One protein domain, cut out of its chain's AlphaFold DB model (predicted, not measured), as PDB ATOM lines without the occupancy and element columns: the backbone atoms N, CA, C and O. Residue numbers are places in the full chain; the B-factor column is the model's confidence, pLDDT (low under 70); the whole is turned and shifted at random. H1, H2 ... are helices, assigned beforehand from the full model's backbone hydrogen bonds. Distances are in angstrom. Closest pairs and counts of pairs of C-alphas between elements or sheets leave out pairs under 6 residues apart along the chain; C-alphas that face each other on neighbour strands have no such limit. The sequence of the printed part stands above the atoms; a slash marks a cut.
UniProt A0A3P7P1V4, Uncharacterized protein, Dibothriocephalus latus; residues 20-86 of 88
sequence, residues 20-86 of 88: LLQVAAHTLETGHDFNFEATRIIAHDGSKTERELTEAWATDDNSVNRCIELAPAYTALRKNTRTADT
ATOM      1  N   LEU A  20     -12.715 -41.024  25.663       75.50
ATOM      2  CA  LEU A  20     -12.930 -40.317  26.926       75.50
ATOM      3  C   LEU A  20     -11.899 -40.683  28.005       75.50
ATOM      4  O   LEU A  20     -11.472 -39.813  28.761       75.50
ATOM      5  N   LEU A  21     -11.488 -41.952  28.086       82.50
ATOM      6  CA  LEU A  21     -10.479 -42.403  29.044       82.50
ATOM      7  C   LEU A  21      -9.080 -41.904  28.662       82.50
ATOM      8  O   LEU A  21      -8.296 -41.575  29.549       82.50
ATOM      9  N   GLN A  22      -8.783 -41.797  27.364       82.12
ATOM     10  CA  GLN A  22      -7.523 -41.227  26.875       82.12
ATOM     11  C   GLN A  22      -7.435 -39.729  27.180       82.12
ATOM     12  O   GLN A  22      -6.432 -39.277  27.730       82.12
ATOM     13  N   VAL A  23      -8.507 -38.974  26.915       80.75
ATOM     14  CA  VAL A  23      -8.566 -37.547  27.265       80.75
ATOM     15  C   VAL A  23      -8.449 -37.363  28.781       80.75
ATOM     16  O   VAL A  23      -7.669 -36.531  29.227       80.75
ATOM     17  N   ALA A  24      -9.138 -38.179  29.586       83.69
ATOM     18  CA  ALA A  24      -9.040 -38.120  31.047       83.69
ATOM     19  C   ALA A  24      -7.642 -38.481  31.590       83.69
ATOM     20  O   ALA A  24      -7.214 -37.936  32.605       83.69
ATOM     21  N   ALA A  25      -6.928 -39.406  30.942       86.31
ATOM     22  CA  ALA A  25      -5.549 -39.723  31.298       86.31
ATOM     23  C   ALA A  25      -4.607 -38.558  30.957       86.31
ATOM     24  O   ALA A  25      -3.773 -38.181  31.779       86.31
ATOM     25  N   HIS A  26      -4.789 -37.947  29.785       84.00
ATOM     26  CA  HIS A  26      -3.971 -36.828  29.327       84.00
ATOM     27  C   HIS A  26      -4.134 -35.573  30.196       84.00
ATOM     28  O   HIS A  26      -3.140 -34.921  30.524       84.00
ATOM     29  N   THR A  27      -5.363 -35.247  30.615       87.69
ATOM     30  CA  THR A  27      -5.624 -34.110  31.517       87.69
ATOM     31  C   THR A  27      -4.953 -34.312  32.878       87.69
ATOM     32  O   THR A  27      -4.394 -33.369  33.433       87.69
ATOM     33  N   LEU A  28      -4.934 -35.548  33.394       88.62
ATOM     34  CA  LEU A  28      -4.240 -35.892  34.639       88.62
ATOM     35  C   LEU A  28      -2.713 -35.794  34.507       88.62
ATOM     36  O   LEU A  28      -2.057 -35.317  35.428       88.62
ATOM     37  N   GLU A  29      -2.150 -36.265  33.392       90.81
ATOM     38  CA  GLU A  29      -0.702 -36.268  33.150       90.81
ATOM     39  C   GLU A  29      -0.140 -34.854  32.965       90.81
ATOM     40  O   GLU A  29       0.906 -34.519  33.518       90.81
ATOM     41  N   THR A  30      -0.837 -34.017  32.199       89.25
ATOM     42  CA  THR A  30      -0.344 -32.684  31.814       89.25
ATOM     43  C   THR A  30      -0.838 -31.561  32.722       89.25
ATOM     44  O   THR A  30      -0.318 -30.448  32.649       89.25
ATOM     45  N   GLY A  31      -1.851 -31.820  33.557       89.25
ATOM     46  CA  GLY A  31      -2.584 -30.777  34.278       89.25
ATOM     47  C   GLY A  31      -3.409 -29.873  33.356       89.25
ATOM     48  O   GLY A  31      -3.827 -28.796  33.772       89.25
ATOM     49  N   HIS A  32      -3.608 -30.277  32.097       86.00
ATOM     50  CA  HIS A  32      -4.388 -29.523  31.129       86.00
ATOM     51  C   HIS A  32      -5.888 -29.674  31.406       86.00
ATOM     52  O   HIS A  32      -6.409 -30.789  31.440       86.00
ATOM     53  N   ASP A  33      -6.603 -28.553  31.515       85.31
ATOM     54  CA  ASP A  33      -8.062 -28.547  31.621       85.31
ATOM     55  C   ASP A  33      -8.702 -28.657  30.235       85.31
ATOM     56  O   ASP A  33      -8.614 -27.757  29.398       85.31
ATOM     57  N   PHE A  34      -9.381 -29.776  29.980       79.88
ATOM     58  CA  PHE A  34     -10.159 -29.966  28.760       79.88
ATOM     59  C   PHE A  34     -11.623 -29.570  28.987       79.88
ATOM     60  O   PHE A  34     -12.324 -30.172  29.805       79.88
ATOM     61  N   ASN A  35     -12.111 -28.567  28.249       84.88
ATOM     62  CA  ASN A  35     -13.487 -28.090  28.374       84.88
ATOM     63  C   ASN A  35     -14.452 -28.924  27.516       84.88
ATOM     64  O   ASN A  35     -14.740 -28.586  26.368       84.88
ATOM     65  N   PHE A  36     -14.984 -30.000  28.096       78.88
ATOM     66  CA  PHE A  36     -15.977 -30.848  27.430       78.88
ATOM     67  C   PHE A  36     -17.286 -30.117  27.098       78.88
ATOM     68  O   PHE A  36     -17.904 -30.450  26.095       78.88
ATOM     69  N   GLU A  37     -17.702 -29.122  27.889       83.94
ATOM     70  CA  GLU A  37     -18.952 -28.382  27.641       83.94
ATOM     71  C   GLU A  37     -18.844 -27.448  26.432       83.94
ATOM     72  O   GLU A  37     -19.810 -27.275  25.694       83.94
ATOM     73  N   ALA A  38     -17.660 -26.878  26.194       79.88
ATOM     74  CA  ALA A  38     -17.392 -26.045  25.023       79.88
ATOM     75  C   ALA A  38     -16.946 -26.848  23.787       79.88
ATOM     76  O   ALA A  38     -16.708 -26.261  22.732       79.88
ATOM     77  N   THR A  39     -16.812 -28.174  23.900       76.00
ATOM     78  CA  THR A  39     -16.343 -29.031  22.804       76.00
ATOM     79  C   THR A  39     -17.518 -29.732  22.128       76.00
ATOM     80  O   THR A  39     -18.325 -30.391  22.776       76.00
ATOM     81  N   ARG A  40     -17.584 -29.648  20.795       80.31
ATOM     82  CA  ARG A  40     -18.559 -30.371  19.965       80.31
ATOM     83  C   ARG A  40     -17.851 -31.443  19.139       80.31
ATOM     84  O   ARG A  40     -16.903 -31.131  18.425       80.31
ATOM     85  N   ILE A  41     -18.352 -32.679  19.183       77.56
ATOM     86  CA  ILE A  41     -17.921 -33.744  18.266       77.56
ATOM     87  C   ILE A  41     -18.448 -33.404  16.868       77.56
ATOM     88  O   ILE A  41     -19.654 -33.251  16.684       77.56
ATOM     89  N   ILE A  42     -17.540 -33.239  15.903       75.19
ATOM     90  CA  ILE A  42     -17.875 -32.841  14.527       75.19
ATOM     91  C   ILE A  42     -18.200 -34.034  13.624       75.19
ATOM     92  O   ILE A  42     -19.049 -33.898  12.750       75.19
ATOM     93  N   ALA A  43     -17.583 -35.193  13.864       76.94
ATOM     94  CA  ALA A  43     -17.947 -36.475  13.269       76.94
ATOM     95  C   ALA A  43     -17.273 -37.632  14.021       76.94
ATOM     96  O   ALA A  43     -16.403 -37.414  14.867       76.94
ATOM     97  N   HIS A  44     -17.689 -38.854  13.695       80.69
ATOM     98  CA  HIS A  44     -17.045 -40.092  14.116       80.69
ATOM     99  C   HIS A  44     -16.638 -40.862  12.856       80.69
ATOM    100  O   HIS A  44     -17.465 -41.539  12.240       80.69
ATOM    101  N   ASP A  45     -15.365 -40.746  12.490       84.12
ATOM    102  CA  ASP A  45     -14.856 -41.185  11.192       84.12
ATOM    103  C   ASP A  45     -13.981 -42.434  11.348       84.12
ATOM    104  O   ASP A  45     -13.089 -42.491  12.196       84.12
ATOM    105  N   GLY A  46     -14.250 -43.463  10.538       84.00
ATOM    106  CA  GLY A  46     -13.616 -44.780  10.670       84.00
ATOM    107  C   GLY A  46     -12.220 -44.866  10.054       84.00
ATOM    108  O   GLY A  46     -11.489 -45.826  10.305       84.00
ATOM    109  N   SER A  47     -11.836 -43.878   9.245       87.44
ATOM    110  CA  SER A  47     -10.541 -43.826   8.576       87.44
ATOM    111  C   SER A  47      -9.835 -42.491   8.784       87.44
ATOM    112  O   SER A  47     -10.451 -41.443   8.980       87.44
ATOM    113  N   LYS A  48      -8.500 -42.520   8.693       83.12
ATOM    114  CA  LYS A  48      -7.672 -41.312   8.776       83.12
ATOM    115  C   LYS A  48      -8.072 -40.279   7.715       83.12
ATOM    116  O   LYS A  48      -8.151 -39.103   8.034       83.12
ATOM    117  N   THR A  49      -8.345 -40.723   6.490       85.06
ATOM    118  CA  THR A  49      -8.707 -39.840   5.374       85.06
ATOM    119  C   THR A  49     -10.043 -39.136   5.602       85.06
ATOM    120  O   THR A  49     -10.146 -37.940   5.348       85.06
ATOM    121  N   GLU A  50     -11.059 -39.855   6.086       84.81
ATOM    122  CA  GLU A  50     -12.357 -39.254   6.422       84.81
ATOM    123  C   GLU A  50     -12.206 -38.246   7.558       84.81
ATOM    124  O   GLU A  50     -12.652 -37.110   7.417       84.81
ATOM    125  N   ARG A  51     -11.469 -38.614   8.614       85.12
ATOM    126  CA  ARG A  51     -11.181 -37.713   9.733       85.12
ATOM    127  C   ARG A  51     -10.484 -36.435   9.275       85.12
ATOM    128  O   ARG A  51     -10.905 -35.345   9.640       85.12
ATOM    129  N   GLU A  52      -9.430 -36.553   8.468       85.56
ATOM    130  CA  GLU A  52      -8.685 -35.398   7.951       85.56
ATOM    131  C   GLU A  52      -9.565 -34.503   7.070       85.56
ATOM    132  O   GLU A  52      -9.502 -33.278   7.181       85.56
ATOM    133  N   LEU A  53     -10.425 -35.097   6.237       86.50
ATOM    134  CA  LEU A  53     -11.383 -34.349   5.429       86.50
ATOM    135  C   LEU A  53     -12.387 -33.599   6.310       86.50
ATOM    136  O   LEU A  53     -12.607 -32.411   6.082       86.50
ATOM    137  N   THR A  54     -12.975 -34.257   7.311       85.88
ATOM    138  CA  THR A  54     -13.925 -33.630   8.240       85.88
ATOM    139  C   THR A  54     -13.265 -32.517   9.045       85.88
ATOM    140  O   THR A  54     -13.826 -31.425   9.157       85.88
ATOM    141  N   GLU A  55     -12.063 -32.751   9.579       84.88
ATOM    142  CA  GLU A  55     -11.284 -31.742  10.297       84.88
ATOM    143  C   GLU A  55     -11.036 -30.525   9.401       84.88
ATOM    144  O   GLU A  55     -11.380 -29.404   9.783       84.88
ATOM    145  N   ALA A  56     -10.545 -30.722   8.177       86.81
ATOM    146  CA  ALA A  56     -10.324 -29.644   7.213       86.81
ATOM    147  C   ALA A  56     -11.633 -28.926   6.817       86.81
ATOM    148  O   ALA A  56     -11.670 -27.704   6.645       86.81
ATOM    149  N   TRP A  57     -12.742 -29.666   6.727       88.00
ATOM    150  CA  TRP A  57     -14.072 -29.124   6.447       88.00
ATOM    151  C   TRP A  57     -14.645 -28.302   7.604       88.00
ATOM    152  O   TRP A  57     -15.350 -27.314   7.374       88.00
ATOM    153  N   ALA A  58     -14.316 -28.628   8.849       83.44
ATOM    154  CA  ALA A  58     -14.752 -27.879  10.024       83.44
ATOM    155  C   ALA A  58     -13.843 -26.671  10.332       83.44
ATOM    156  O   ALA A  58     -14.365 -25.609  10.665       83.44
ATOM    157  N   THR A  59     -12.531 -26.791  10.107       83.56
ATOM    158  CA  THR A  59     -11.469 -25.837  10.508       83.56
ATOM    159  C   THR A  59     -11.636 -24.423   9.944       83.56
ATOM    160  O   THR A  59     -11.596 -24.210   8.733       83.56
ATOM    161  N   ASP A  60     -11.779 -23.429  10.806       78.62
ATOM    162  CA  ASP A  60     -11.742 -22.003  10.455       78.62
ATOM    163  C   ASP A  60     -10.401 -21.348  10.832       78.62
ATOM    164  O   ASP A  60      -9.502 -21.997  11.367       78.62
ATOM    165  N   ASP A  61     -10.269 -20.047  10.565       77.69
ATOM    166  CA  ASP A  61      -9.047 -19.279  10.845       77.69
ATOM    167  C   ASP A  61      -8.680 -19.241  12.342       77.69
ATOM    168  O   ASP A  61      -7.542 -18.935  12.696       77.69
ATOM    169  N   ASN A  62      -9.625 -19.568  13.228       77.75
ATOM    170  CA  ASN A  62      -9.444 -19.557  14.677       77.75
ATOM    171  C   ASN A  62      -9.201 -20.964  15.255       77.75
ATOM    172  O   ASN A  62      -9.102 -21.141  16.473       77.75
ATOM    173  N   SER A  63      -9.117 -21.973  14.390       77.38
ATOM    174  CA  SER A  63      -8.939 -23.366  14.767       77.38
ATOM    175  C   SER A  63      -7.468 -23.690  15.036       77.38
ATOM    176  O   SER A  63      -6.561 -23.294  14.303       77.38
ATOM    177  N   VAL A  64      -7.215 -24.463  16.096       70.50
ATOM    178  CA  VAL A  64      -5.853 -24.861  16.498       70.50
ATOM    179  C   VAL A  64      -5.211 -25.786  15.454       70.50
ATOM    180  O   VAL A  64      -4.016 -25.668  15.171       70.50
ATOM    181  N   ASN A  65      -6.004 -26.670  14.837       67.62
ATOM    182  CA  ASN A  65      -5.547 -27.605  13.809       67.62
ATOM    183  C   ASN A  65      -5.643 -26.995  12.400       67.62
ATOM    184  O   ASN A  65      -6.517 -27.333  11.615       67.62
ATOM    185  N   ARG A  66      -4.731 -26.077  12.071       62.94
ATOM    186  CA  ARG A  66      -4.683 -25.391  10.763       62.94
ATOM    187  C   ARG A  66      -3.980 -26.175   9.643       62.94
ATOM    188  O   ARG A  66      -3.729 -25.622   8.579       62.94
ATOM    189  N   CYS A  67      -3.570 -27.419   9.895       60.94
ATOM    190  CA  CYS A  67      -2.566 -28.109   9.075       60.94
ATOM    191  C   CYS A  67      -3.125 -28.973   7.934       60.94
ATOM    192  O   CYS A  67      -2.338 -29.630   7.254       60.94
ATOM    193  N   ILE A  68      -4.442 -28.992   7.708       73.94
ATOM    194  CA  ILE A  68      -5.053 -29.804   6.649       73.94
ATOM    195  C   ILE A  68      -5.759 -28.874   5.663       73.94
ATOM    196  O   ILE A  68      -6.868 -28.401   5.904       73.94
ATOM    197  N   GLU A  69      -5.090 -28.584   4.548       79.06
ATOM    198  CA  GLU A  69      -5.684 -27.816   3.457       79.06
ATOM    199  C   GLU A  69      -6.662 -28.688   2.661       79.06
ATOM    200  O   GLU A  69      -6.332 -29.787   2.212       79.06
ATOM    201  N   LEU A  70      -7.876 -28.181   2.443       84.06
ATOM    202  CA  LEU A  70      -8.818 -28.794   1.510       84.06
ATOM    203  C   LEU A  70      -8.355 -28.564   0.074       84.06
ATOM    204  O   LEU A  70      -8.013 -27.442  -0.307       84.06
ATOM    205  N   ALA A  71      -8.470 -29.589  -0.772       85.81
ATOM    206  CA  ALA A  71      -8.236 -29.404  -2.200       85.81
ATOM    207  C   ALA A  71      -9.163 -28.300  -2.773       85.81
ATOM    208  O   ALA A  71     -10.287 -28.119  -2.284       85.81
ATOM    209  N   PRO A  72      -8.749 -27.572  -3.829       87.69
ATOM    210  CA  PRO A  72      -9.469 -26.388  -4.314       87.69
ATOM    211  C   PRO A  72     -10.957 -26.621  -4.621       87.69
ATOM    212  O   PRO A  72     -11.794 -25.776  -4.302       87.69
ATOM    213  N   ALA A  73     -11.299 -27.788  -5.175       87.12
ATOM    214  CA  ALA A  73     -12.683 -28.165  -5.466       87.12
ATOM    215  C   ALA A  73     -13.552 -28.241  -4.194       87.12
ATOM    216  O   ALA A  73     -14.663 -27.712  -4.161       87.12
ATOM    217  N   TYR A  74     -13.019 -28.831  -3.122       85.62
ATOM    218  CA  TYR A  74     -13.698 -28.943  -1.830       85.62
ATOM    219  C   TYR A  74     -13.769 -27.598  -1.100       85.62
ATOM    220  O   TYR A  74     -14.779 -27.296  -0.469       85.62
ATOM    221  N   THR A  75     -12.761 -26.738  -1.262       86.75
ATOM    222  CA  THR A  75     -12.797 -25.363  -0.740       86.75
ATOM    223  C   THR A  75     -13.940 -24.551  -1.352       86.75
ATOM    224  O   THR A  75     -14.662 -23.862  -0.630       86.75
ATOM    225  N   ALA A  76     -14.135 -24.632  -2.672       88.56
ATOM    226  CA  ALA A  76     -15.233 -23.943  -3.351       88.56
ATOM    227  C   ALA A  76     -16.604 -24.472  -2.897       88.56
ATOM    228  O   ALA A  76     -17.497 -23.682  -2.592       88.56
ATOM    229  N   LEU A  77     -16.747 -25.796  -2.785       89.25
ATOM    230  CA  LEU A  77     -17.983 -26.427  -2.323       89.25
ATOM    231  C   LEU A  77     -18.344 -25.996  -0.893       89.25
ATOM    232  O   LEU A  77     -19.468 -25.571  -0.646       89.25
ATOM    233  N   ARG A  78     -17.373 -26.019   0.021       87.12
ATOM    234  CA  ARG A  78     -17.553 -25.619   1.421       87.12
ATOM    235  C   ARG A  78     -18.020 -24.175   1.587       87.12
ATOM    236  O   ARG A  78     -18.832 -23.883   2.463       87.12
ATOM    237  N   LYS A  79     -17.495 -23.256   0.768       85.69
ATOM    238  CA  LYS A  79     -17.926 -21.849   0.785       85.69
ATOM    239  C   LYS A  79     -19.417 -21.736   0.465       85.69
ATOM    240  O   LYS A  79     -20.126 -21.057   1.196       85.69
ATOM    241  N   ASN A  80     -19.884 -22.462  -0.550       85.06
ATOM    242  CA  ASN A  80     -21.291 -22.457  -0.955       85.06
ATOM    243  C   ASN A  80     -22.218 -23.085   0.097       85.06
ATOM    244  O   ASN A  80     -23.318 -22.584   0.320       85.06
ATOM    245  N   THR A  81     -21.794 -24.168   0.756       81.88
ATOM    246  CA  THR A  81     -22.625 -24.808   1.791       81.88
ATOM    247  C   THR A  81     -22.760 -23.924   3.028       81.88
ATOM    248  O   THR A  81     -23.850 -23.793   3.563       81.88
ATOM    249  N   ARG A  82     -21.691 -23.229   3.438       75.31
ATOM    250  CA  ARG A  82     -21.734 -22.331   4.606       75.31
ATOM    251  C   ARG A  82     -22.578 -21.081   4.393       75.31
ATOM    252  O   ARG A  82     -23.204 -20.614   5.335       75.31
ATOM    253  N   THR A  83     -22.611 -20.542   3.174       64.38
ATOM    254  CA  THR A  83     -23.472 -19.394   2.852       64.38
ATOM    255  C   THR A  83     -24.962 -19.732   2.910       64.38
ATOM    256  O   THR A  83     -25.770 -18.829   3.090       64.38
ATOM    257  N   ALA A  84     -25.329 -21.010   2.772       60.38
ATOM    258  CA  ALA A  84     -26.715 -21.455   2.906       60.38
ATOM    259  C   ALA A  84     -27.161 -21.531   4.377       60.38
ATOM    260  O   ALA A  84     -28.299 -21.193   4.680       60.38
ATOM    261  N   ASP A  85     -26.253 -21.884   5.293       56.72
ATOM    262  CA  ASP A  85     -26.545 -22.016   6.730       56.72
ATOM    263  C   ASP A  85     -26.735 -20.664   7.450       56.72
ATOM    264  O   ASP A  85     -27.167 -20.632   8.597       56.72
ATOM    265  N   THR A  86     -26.386 -19.539   6.811       54.12
ATOM    266  CA  THR A  86     -26.493 -18.184   7.400       54.12
ATOM    267  C   THR A  86     -27.750 -17.421   6.962       54.12
ATOM    268  O   THR A  86     -27.883 -16.239   7.271       54.12
TER     269      THR A  86
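What this domain is: This is residues 20 to 86 of the 88 residues of an uncharacterized protein of Dibothriocephalus latus (UniProt A0A3P7P1V4). Three separate helices are strung out along one loose, elongated model: H3, the longest, is at one end, H2 is near it in the middle, and H1 is alone at the other end. A long link with no named element joins H1 to H2, another joins H2 to H3, and residues 80 to 86 stick out beyond the rest. The printed part has 67 residues, with three named helices in the order H1, H2, H3 and no named strand; its class is all helix. The whole is loose, with a radius of gyration of the C-alphas of 14.8 A, and spans 41 by 27 by 19 A, only just elongated.

Where its parts are: H3, residues 72 to 84, measures 19.3 A from first to last C-alpha and ends with C-alpha 84 at (-26.715, -21.455, 2.906). H2, residues 48 to 58, measures 15.2 A. H1, residues 20 to 30, measures 15.5 A and begins with C-alpha 20 at (-12.930, -40.317, 26.926).

How they stand to each other: H3 and H2 are close but not clearly touching: their closest C-alphas, those of Arg 78 and Trp 57, are 7.0 A apart. They run the same way at a steep tilt of 47 degrees. H1 is apart from both H2 and H3. Each O i to N i+4 pair is within hydrogen-bond range in H1 and H2, and 8 of 9 are in H3.

The domain as a whole: The two C-alphas farthest apart, those of Glu 29 and Ala 84, are 42.6 A apart. Residues 31 to 47 form the long link from H1 to H2, and residues 59 to 71 the long link from H2 to H3. The printed part has no cut. Its mean pLDDT is 80.8, with residues 65 to 67 and 83 to 86 under 70.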